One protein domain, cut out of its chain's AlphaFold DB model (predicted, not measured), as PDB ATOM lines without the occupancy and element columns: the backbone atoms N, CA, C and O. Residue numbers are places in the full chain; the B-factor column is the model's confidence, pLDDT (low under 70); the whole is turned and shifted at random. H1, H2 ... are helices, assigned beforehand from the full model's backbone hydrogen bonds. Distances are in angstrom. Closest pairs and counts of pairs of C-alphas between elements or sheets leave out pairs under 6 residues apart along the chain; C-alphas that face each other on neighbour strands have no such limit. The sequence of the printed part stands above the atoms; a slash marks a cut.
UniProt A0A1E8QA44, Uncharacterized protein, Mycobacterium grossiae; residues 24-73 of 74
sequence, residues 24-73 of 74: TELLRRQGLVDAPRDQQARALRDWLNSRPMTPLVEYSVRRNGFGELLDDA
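AT A GLANCE: This is residues 24 to 73 of the 74 residues of an uncharacterized protein of Mycobacterium grossiae (UniProt A0A1E8QA44). The longest helix, H2, and the shorter H3 run side by side in opposite directions with a gap between them, the chain folding back through residues 50 to 54. H1 lies across H2 on one side of this pair, and the very short H4 sits on the opposite side, between H2 and H3, in a small and loosely joined group of helices. The printed part has 50 residues with four named helices, H1, H2, H3 and H4 in that order, and no named strand; its class is all helix. The whole is compact, with a radius of gyration of the C-alphas of 10.0 A, and spans 25 by 18 by 18 A.

IN THESE COORDINATES: H2, the longest helix, takes residues 37 to 49 and measures 18.2 A from first to last C-alpha; C-alpha 37 is at (324.813, 345.940, 345.639) and C-alpha 49 at (336.563, 332.110, 345.103). H1 takes residues 24 to 30, 10.0 A long, beginning at C-alpha 24 at (322.875, 336.849, 354.418). H3 takes residues 55 to 63 and is 12.0 A long. H4, residues 68 to 71, is 5.5 A long and ends at C-alpha 71 at (327.742, 331.849, 335.817).

HOW THE PARTS SIT: H2 and H1 only just touch, with 3 pairs of C-alphas within 8 A, and H2 does so with residues 40 to 44 alone. Their closest C-alphas are those of Leu 27 and Gln 40, 6.9 A apart, and their lines stand about perpendicular, at 86 degrees. H2 and H3 are near each other, with 5 pairs of C-alphas within 10 A and none within 8 A. H2 and H4 are close but not clearly touching; their closest C-alphas, those of Arg 45 and Leu 69, are 6.9 A apart. H3 and H4 only just touch, with 3 pairs of C-alphas within 8 A, the closest being those of Glu 58 and Leu 70 at 7.3 A. H1 and H3 are only just apart, 8.2 A at their closest C-alphas, and H1 and H4 are apart. In H1, H2 and H3 every O i to N i+4 pair is within hydrogen-bond range; H4, with 4 residues, is too short for such a pair, and its 1 pair of O i and N i+3 is not within range.

THE WHOLE: The two C-alphas farthest apart are those of Asp 34 and Pro 52, at 26.1 A. The printed part has no cut. The links from H2 to H3 and from H3 to H4 are tight, the link from H1 to H2 is short, and no link is long. The mean pLDDT of the printed part is 90.7, and residues 72 to 73 are under 70.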
ATOM      1  N   THR A  24     323.322 335.936 353.351       93.06
ATOM      2  CA  THR A  24     322.875 336.849 354.418       93.06
ATOM      3  C   THR A  24     323.853 336.867 355.589       93.06
ATOM      4  O   THR A  24     324.148 337.919 356.151       93.06
ATOM      5  N   GLU A  25     324.369 335.700 355.950       92.12
ATOM      6  CA  GLU A  25     325.296 335.550 357.059       92.12
ATOM      7  C   GLU A  25     326.688 336.100 356.729       92.12
ATOM      8  O   GLU A  25     327.269 336.819 357.544       92.12
ATOM      9  N   LEU A  26     327.178 335.856 355.506       92.81
ATOM     10  CA  LEU A  26     328.390 336.490 354.985       92.81
ATOM     11  C   LEU A  26     328.285 338.018 355.068       92.81
ATOM     12  O   LEU A  26     329.154 338.666 355.653       92.81
ATOM     13  N   LEU A  27     327.214 338.586 354.509       94.06
ATOM     14  CA  LEU A  27     327.002 340.031 354.476       94.06
ATOM     15  C   LEU A  27     326.876 340.604 355.886       94.06
ATOM     16  O   LEU A  27     327.474 341.634 356.179       94.06
ATOM     17  N   ARG A  28     326.169 339.922 356.793       93.12
ATOM     18  CA  ARG A  28     326.083 340.329 358.202       93.12
ATOM     19  C   ARG A  28     327.454 340.362 358.863       93.12
ATOM     20  O   ARG A  28     327.771 341.339 359.534       93.12
ATOM     21  N   ARG A  29     328.271 339.329 358.661       90.31
ATOM     22  CA  ARG A  29     329.608 339.247 359.260       90.31
ATOM     23  C   ARG A  29     330.555 340.325 358.736       90.31
ATOM     24  O   ARG A  29     331.391 340.805 359.493       90.31
ATOM     25  N   GLN A  30     330.411 340.709 357.471       91.00
ATOM     26  CA  GLN A  30     331.204 341.781 356.863       91.00
ATOM     27  C   GLN A  30     330.601 343.184 357.061       91.00
ATOM     28  O   GLN A  30     331.195 344.163 356.620       91.00
ATOM     29  N   GLY A  31     329.436 343.309 357.709       94.06
ATOM     30  CA  GLY A  31     328.748 344.596 357.866       94.06
ATOM     31  C   GLY A  31     328.188 345.164 356.555       94.06
ATOM     32  O   GLY A  31     328.020 346.370 356.429       94.06
ATOM     33  N   LEU A  32     327.906 344.304 355.574       96.12
ATOM     34  CA  LEU A  32     327.502 344.667 354.215       96.12
ATOM     35  C   LEU A  32     326.007 344.464 353.927       96.12
ATOM     36  O   LEU A  32     325.599 344.588 352.778       96.12
ATOM     37  N   VAL A  33     325.182 344.155 354.931       94.12
ATOM     38  CA  VAL A  33     323.734 343.894 354.746       94.12
ATOM     39  C   VAL A  33     323.028 345.060 354.051       94.12
ATOM     40  O   VAL A  33     322.245 344.837 353.131       94.12
ATOM     41  N   ASP A  34     323.368 346.287 354.444       93.44
ATOM     42  CA  ASP A  34     322.805 347.527 353.895       93.44
ATOM     43  C   ASP A  34     323.756 348.214 352.898       93.44
ATOM     44  O   ASP A  34     323.504 349.333 352.447       93.44
ATOM     45  N   ALA A  35     324.879 347.571 352.560       95.38
ATOM     46  CA  ALA A  35     325.837 348.131 351.617       95.38
ATOM     47  C   ALA A  35     325.267 348.134 350.187       95.38
ATOM     48  O   ALA A  35     324.433 347.288 349.856       95.38
ATOM     49  N   PRO A  36     325.740 349.029 349.301       97.12
ATOM     50  CA  PRO A  36     325.374 349.003 347.890       97.12
ATOM     51  C   PRO A  36     325.627 347.634 347.256       97.12
ATOM     52  O   PRO A  36     326.608 346.958 347.580       97.12
ATOM     53  N   ARG A  37     324.774 347.253 346.300       94.19
ATOM     54  CA  ARG A  37     324.813 345.940 345.639       94.19
ATOM     55  C   ARG A  37     326.198 345.581 345.095       94.19
ATOM     56  O   ARG A  37     326.602 344.435 345.235       94.19
ATOM     57  N   ASP A  38     326.940 346.538 344.541       95.44
ATOM     58  CA  ASP A  38     328.293 346.299 344.021       95.44
ATOM     59  C   ASP A  38     329.289 345.874 345.107       95.44
ATOM     60  O   ASP A  38     330.137 345.010 344.877       95.44
ATOM     61  N   GLN A  39     329.175 346.438 346.315       96.31
ATOM     62  CA  GLN A  39     330.018 346.054 347.450       96.31
ATOM     63  C   GLN A  39     329.650 344.661 347.957       96.31
ATOM     64  O   GLN A  39     330.539 343.847 348.206       96.31
ATOM     65  N   GLN A  40     328.349 344.365 348.041       96.38
ATOM     66  CA  GLN A  40     327.871 343.023 348.370       96.38
ATOM     67  C   GLN A  40     328.375 342.005 347.338       96.38
ATOM     68  O   GLN A  40     328.978 341.003 347.708       96.38
ATOM     69  N   ALA A  41     328.220 342.291 346.042       95.69
ATOM     70  CA  ALA A  41     328.654 341.416 344.958       95.69
ATOM     71  C   ALA A  41     330.168 341.166 344.978       95.69
ATOM     72  O   ALA A  41     330.603 340.036 344.773       95.69
ATOM     73  N   ARG A  42     330.979 342.193 345.267       94.94
ATOM     74  CA  ARG A  42     332.432 342.036 345.428       94.94
ATOM     75  C   ARG A  42     332.775 341.086 346.578       94.94
ATOM     76  O   ARG A  42     333.532 340.146 346.367       94.94
ATOM     77  N   ALA A  43     332.169 341.283 347.748       93.56
ATOM     78  CA  ALA A  43     332.368 340.398 348.894       93.56
ATOM     79  C   ALA A  43     331.910 338.958 348.614       93.56
ATOM     80  O   ALA A  43     332.566 338.007 349.040       93.56
ATOM     81  N   LEU A  44     330.804 338.787 347.881       93.44
ATOM     82  CA  LEU A  44     330.333 337.471 347.456       93.44
ATOM     83  C   LEU A  44     331.309 336.812 346.480       93.44
ATOM     84  O   LEU A  44     331.576 335.630 346.646       93.44
ATOM     85  N   ARG A  45     331.872 337.540 345.506       93.38
ATOM     86  CA  ARG A  45     332.891 336.988 344.596       93.38
ATOM     87  C   ARG A  45     334.117 336.497 345.358       93.38
ATOM     88  O   ARG A  45     334.525 335.355 345.173       93.38
ATOM     89  N   ASP A  46     334.656 337.322 346.254       91.62
ATOM     90  CA  ASP A  46     335.811 336.946 347.079       91.62
ATOM     91  C   ASP A  46     335.505 335.688 347.911       91.62
ATOM     92  O   ASP A  46     336.313 334.762 348.000       91.62
ATOM     93  N   TRP A  47     334.292 335.611 348.459       90.62
ATOM     94  CA  TRP A  47     333.826 334.454 349.214       90.62
ATOM     95  C   TRP A  47     333.661 333.193 348.362       90.62
ATOM     96  O   TRP A  47     334.107 332.128 348.788       90.62
ATOM     97  N   LEU A  48     333.066 333.297 347.172       90.88
ATOM     98  CA  LEU A  48     332.887 332.176 346.243       90.88
ATOM     99  C   LEU A  48     334.229 331.637 345.734       90.88
ATOM    100  O   LEU A  48     334.388 330.427 345.632       90.88
ATOM    101  N   ASN A  49     335.214 332.509 345.515       89.81
ATOM    102  CA  ASN A  49     336.563 332.110 345.103       89.81
ATOM    103  C   ASN A  49     337.368 331.445 346.233       89.81
ATOM    104  O   ASN A  49     338.290 330.675 345.975       89.81
ATOM    105  N   SER A  50     337.041 331.740 347.494       86.31
ATOM    106  CA  SER A  50     337.800 331.246 348.651       86.31
ATOM    107  C   SER A  50     337.467 329.808 349.072       86.31
ATOM    108  O   SER A  50     338.120 329.273 349.971       86.31
ATOM    109  N   ARG A  51     336.441 329.178 348.484       79.88
ATOM    110  CA  ARG A  51     335.888 327.915 348.997       79.88
ATOM    111  C   ARG A  51     335.126 327.113 347.937       79.88
ATOM    112  O   ARG A  51     334.633 327.690 346.973       79.88
ATOM    113  N   PRO A  52     334.937 325.799 348.136       80.56
ATOM    114  CA  PRO A  52     334.108 325.002 347.242       80.56
ATOM    115  C   PRO A  52     332.643 325.456 347.264       80.56
ATOM    116  O   PRO A  52     332.046 325.669 348.326       80.56
ATOM    117  N   MET A  53     332.049 325.547 346.075       85.75
ATOM    118  CA  MET A  53     330.615 325.745 345.907       85.75
ATOM    119  C   MET A  53     329.864 324.524 346.454       85.75
ATOM    120  O   MET A  53     330.121 323.395 346.040       85.75
ATOM    121  N   THR A  54     328.926 324.738 347.378       88.81
ATOM    122  CA  THR A  54     328.017 323.684 347.858       88.81
ATOM    123  C   THR A  54     326.584 323.988 347.417       88.81
ATOM    124  O   THR A  54     326.260 325.160 347.194       88.81
ATOM    125  N   PRO A  55     325.680 322.989 347.343       91.12
ATOM    126  CA  PRO A  55     324.295 323.221 346.921       91.12
ATOM    127  C   PRO A  55     323.564 324.279 347.760       91.12
ATOM    128  O   PRO A  55     322.755 325.048 347.244       91.12
ATOM    129  N   LEU A  56     323.874 324.360 349.060       90.19
ATOM    130  CA  LEU A  56     323.303 325.368 349.954       90.19
ATOM    131  C   LEU A  56     323.785 326.783 349.603       90.19
ATOM    132  O   LEU A  56     323.009 327.738 349.661       90.19
ATOM    133  N   VAL A  57     325.054 326.913 349.222       90.56
ATOM    134  CA  VAL A  57     325.662 328.186 348.823       90.56
ATOM    135  C   VAL A  57     325.075 328.652 347.505       90.56
ATOM    136  O   VAL A  57     324.602 329.781 347.428       90.56
ATOM    137  N   GLU A  58     325.018 327.767 346.513       92.75
ATOM    138  CA  GLU A  58     324.413 328.041 345.209       92.75
ATOM    139  C   GLU A  58     322.955 328.498 345.361       92.75
ATOM    140  O   GLU A  58     322.562 329.560 344.863       92.75
ATOM    141  N   TYR A  59     322.166 327.749 346.138       93.62
ATOM    142  CA  TYR A  59     320.791 328.114 346.463       93.62
ATOM    143  C   TYR A  59     320.712 329.484 347.146       93.62
ATOM    144  O   TYR A  59     319.894 330.326 346.764       93.62
ATOM    145  N   SER A  60     321.571 329.741 348.137       93.94
ATOM    146  CA  SER A  60     321.591 331.017 348.850       93.94
ATOM    147  C   SER A  60     321.958 332.185 347.934       93.94
ATOM    148  O   SER A  60     321.381 333.260 348.095       93.94
ATOM    149  N   VAL A  61     322.894 332.005 347.003       94.00
ATOM    150  CA  VAL A  61     323.314 333.033 346.041       94.00
ATOM    151  C   VAL A  61     322.167 333.378 345.094       94.00
ATOM    152  O   VAL A  61     321.796 334.550 344.990       94.00
ATOM    153  N   ARG A  62     321.510 332.368 344.507       94.88
ATOM    154  CA  ARG A  62     320.331 332.577 343.647       94.88
ATOM    155  C   ARG A  62     319.179 333.244 344.395       94.88
ATOM    156  O   ARG A  62     318.614 334.217 343.907       94.88
ATOM    157  N   ARG A  63     318.860 332.770 345.605       95.44
ATOM    158  CA  ARG A  63     317.755 333.303 346.421       95.44
ATOM    159  C   ARG A  63     317.952 334.769 346.815       95.44
ATOM    160  O   ARG A  63     316.969 335.492 346.927       95.44
ATOM    161  N   ASN A  64     319.194 335.201 347.028       93.62
ATOM    162  CA  ASN A  64     319.512 336.597 347.349       93.62
ATOM    163  C   ASN A  64     319.698 337.463 346.091       93.62
ATOM    164  O   ASN A  64     320.111 338.615 346.190       93.62
ATOM    165  N   GLY A  65     319.381 336.925 344.909       94.19
ATOM    166  CA  GLY A  65     319.416 337.661 343.654       94.19
ATOM    167  C   GLY A  65     320.824 337.947 343.155       94.19
ATOM    168  O   GLY A  65     320.981 338.943 342.471       94.19
ATOM    169  N   PHE A  66     321.820 337.126 343.502       94.62
ATOM    170  CA  PHE A  66     323.198 337.199 342.994       94.62
ATOM    171  C   PHE A  66     323.524 336.017 342.066       94.62
ATOM    172  O   PHE A  66     324.673 335.593 341.967       94.62
ATOM    173  N   GLY A  67     322.501 335.426 341.441       92.38
ATOM    174  CA  GLY A  67     322.643 334.227 340.611       92.38
ATOM    175  C   GLY A  67     323.651 334.393 339.475       92.38
ATOM    176  O   GLY A  67     324.349 333.437 339.160       92.38
ATOM    177  N   GLU A  68     323.799 335.610 338.950       92.75
ATOM    178  CA  GLU A  68     324.762 335.948 337.899       92.75
ATOM    179  C   GLU A  68     326.225 335.713 338.308       92.75
ATOM    180  O   GLU A  68     327.084 335.533 337.453       92.75
ATOM    181  N   LEU A  69     326.525 335.692 339.613       90.31
ATOM    182  CA  LEU A  69     327.875 335.420 340.117       90.31
ATOM    183  C   LEU A  69     328.251 333.936 340.034       90.31
ATOM    184  O   LEU A  69     329.416 333.599 340.209       90.31
ATOM    185  N   LEU A  70     327.277 333.051 339.810       87.56
ATOM    186  CA  LEU A  70     327.516 331.618 339.642       87.56
ATOM    187  C   LEU A  70     327.929 331.280 338.210       87.56
ATOM    188  O   LEU A  70     328.711 330.357 338.015       87.56
ATOM    189  N   ASP A  71     327.427 332.039 337.234       78.75
ATOM    190  CA  ASP A  71     327.742 331.849 335.817       78.75
ATOM    191  C   ASP A  71     329.158 332.356 335.471       78.75
ATOM    192  O   ASP A  71     329.765 331.887 334.515       78.75
ATOM    193  N   ASP A  72     329.695 333.288 336.269       62.97
ATOM    194  CA  ASP A  72     331.054 333.853 336.159       62.97
ATOM    195  C   ASP A  72     332.119 333.009 336.895       62.97
ATOM    196  O   ASP A  72     333.313 333.150 336.649       62.97
ATOM    197  N   ALA A  73     331.691 332.129 337.810       57.09
ATOM    198  CA  ALA A  73     332.563 331.262 338.613       57.09
ATOM    199  C   ALA A  73     332.759 329.851 338.012       57.09
ATOM    200  O   ALA A  73     333.332 328.983 338.679       57.09
TER     201      ALA A  73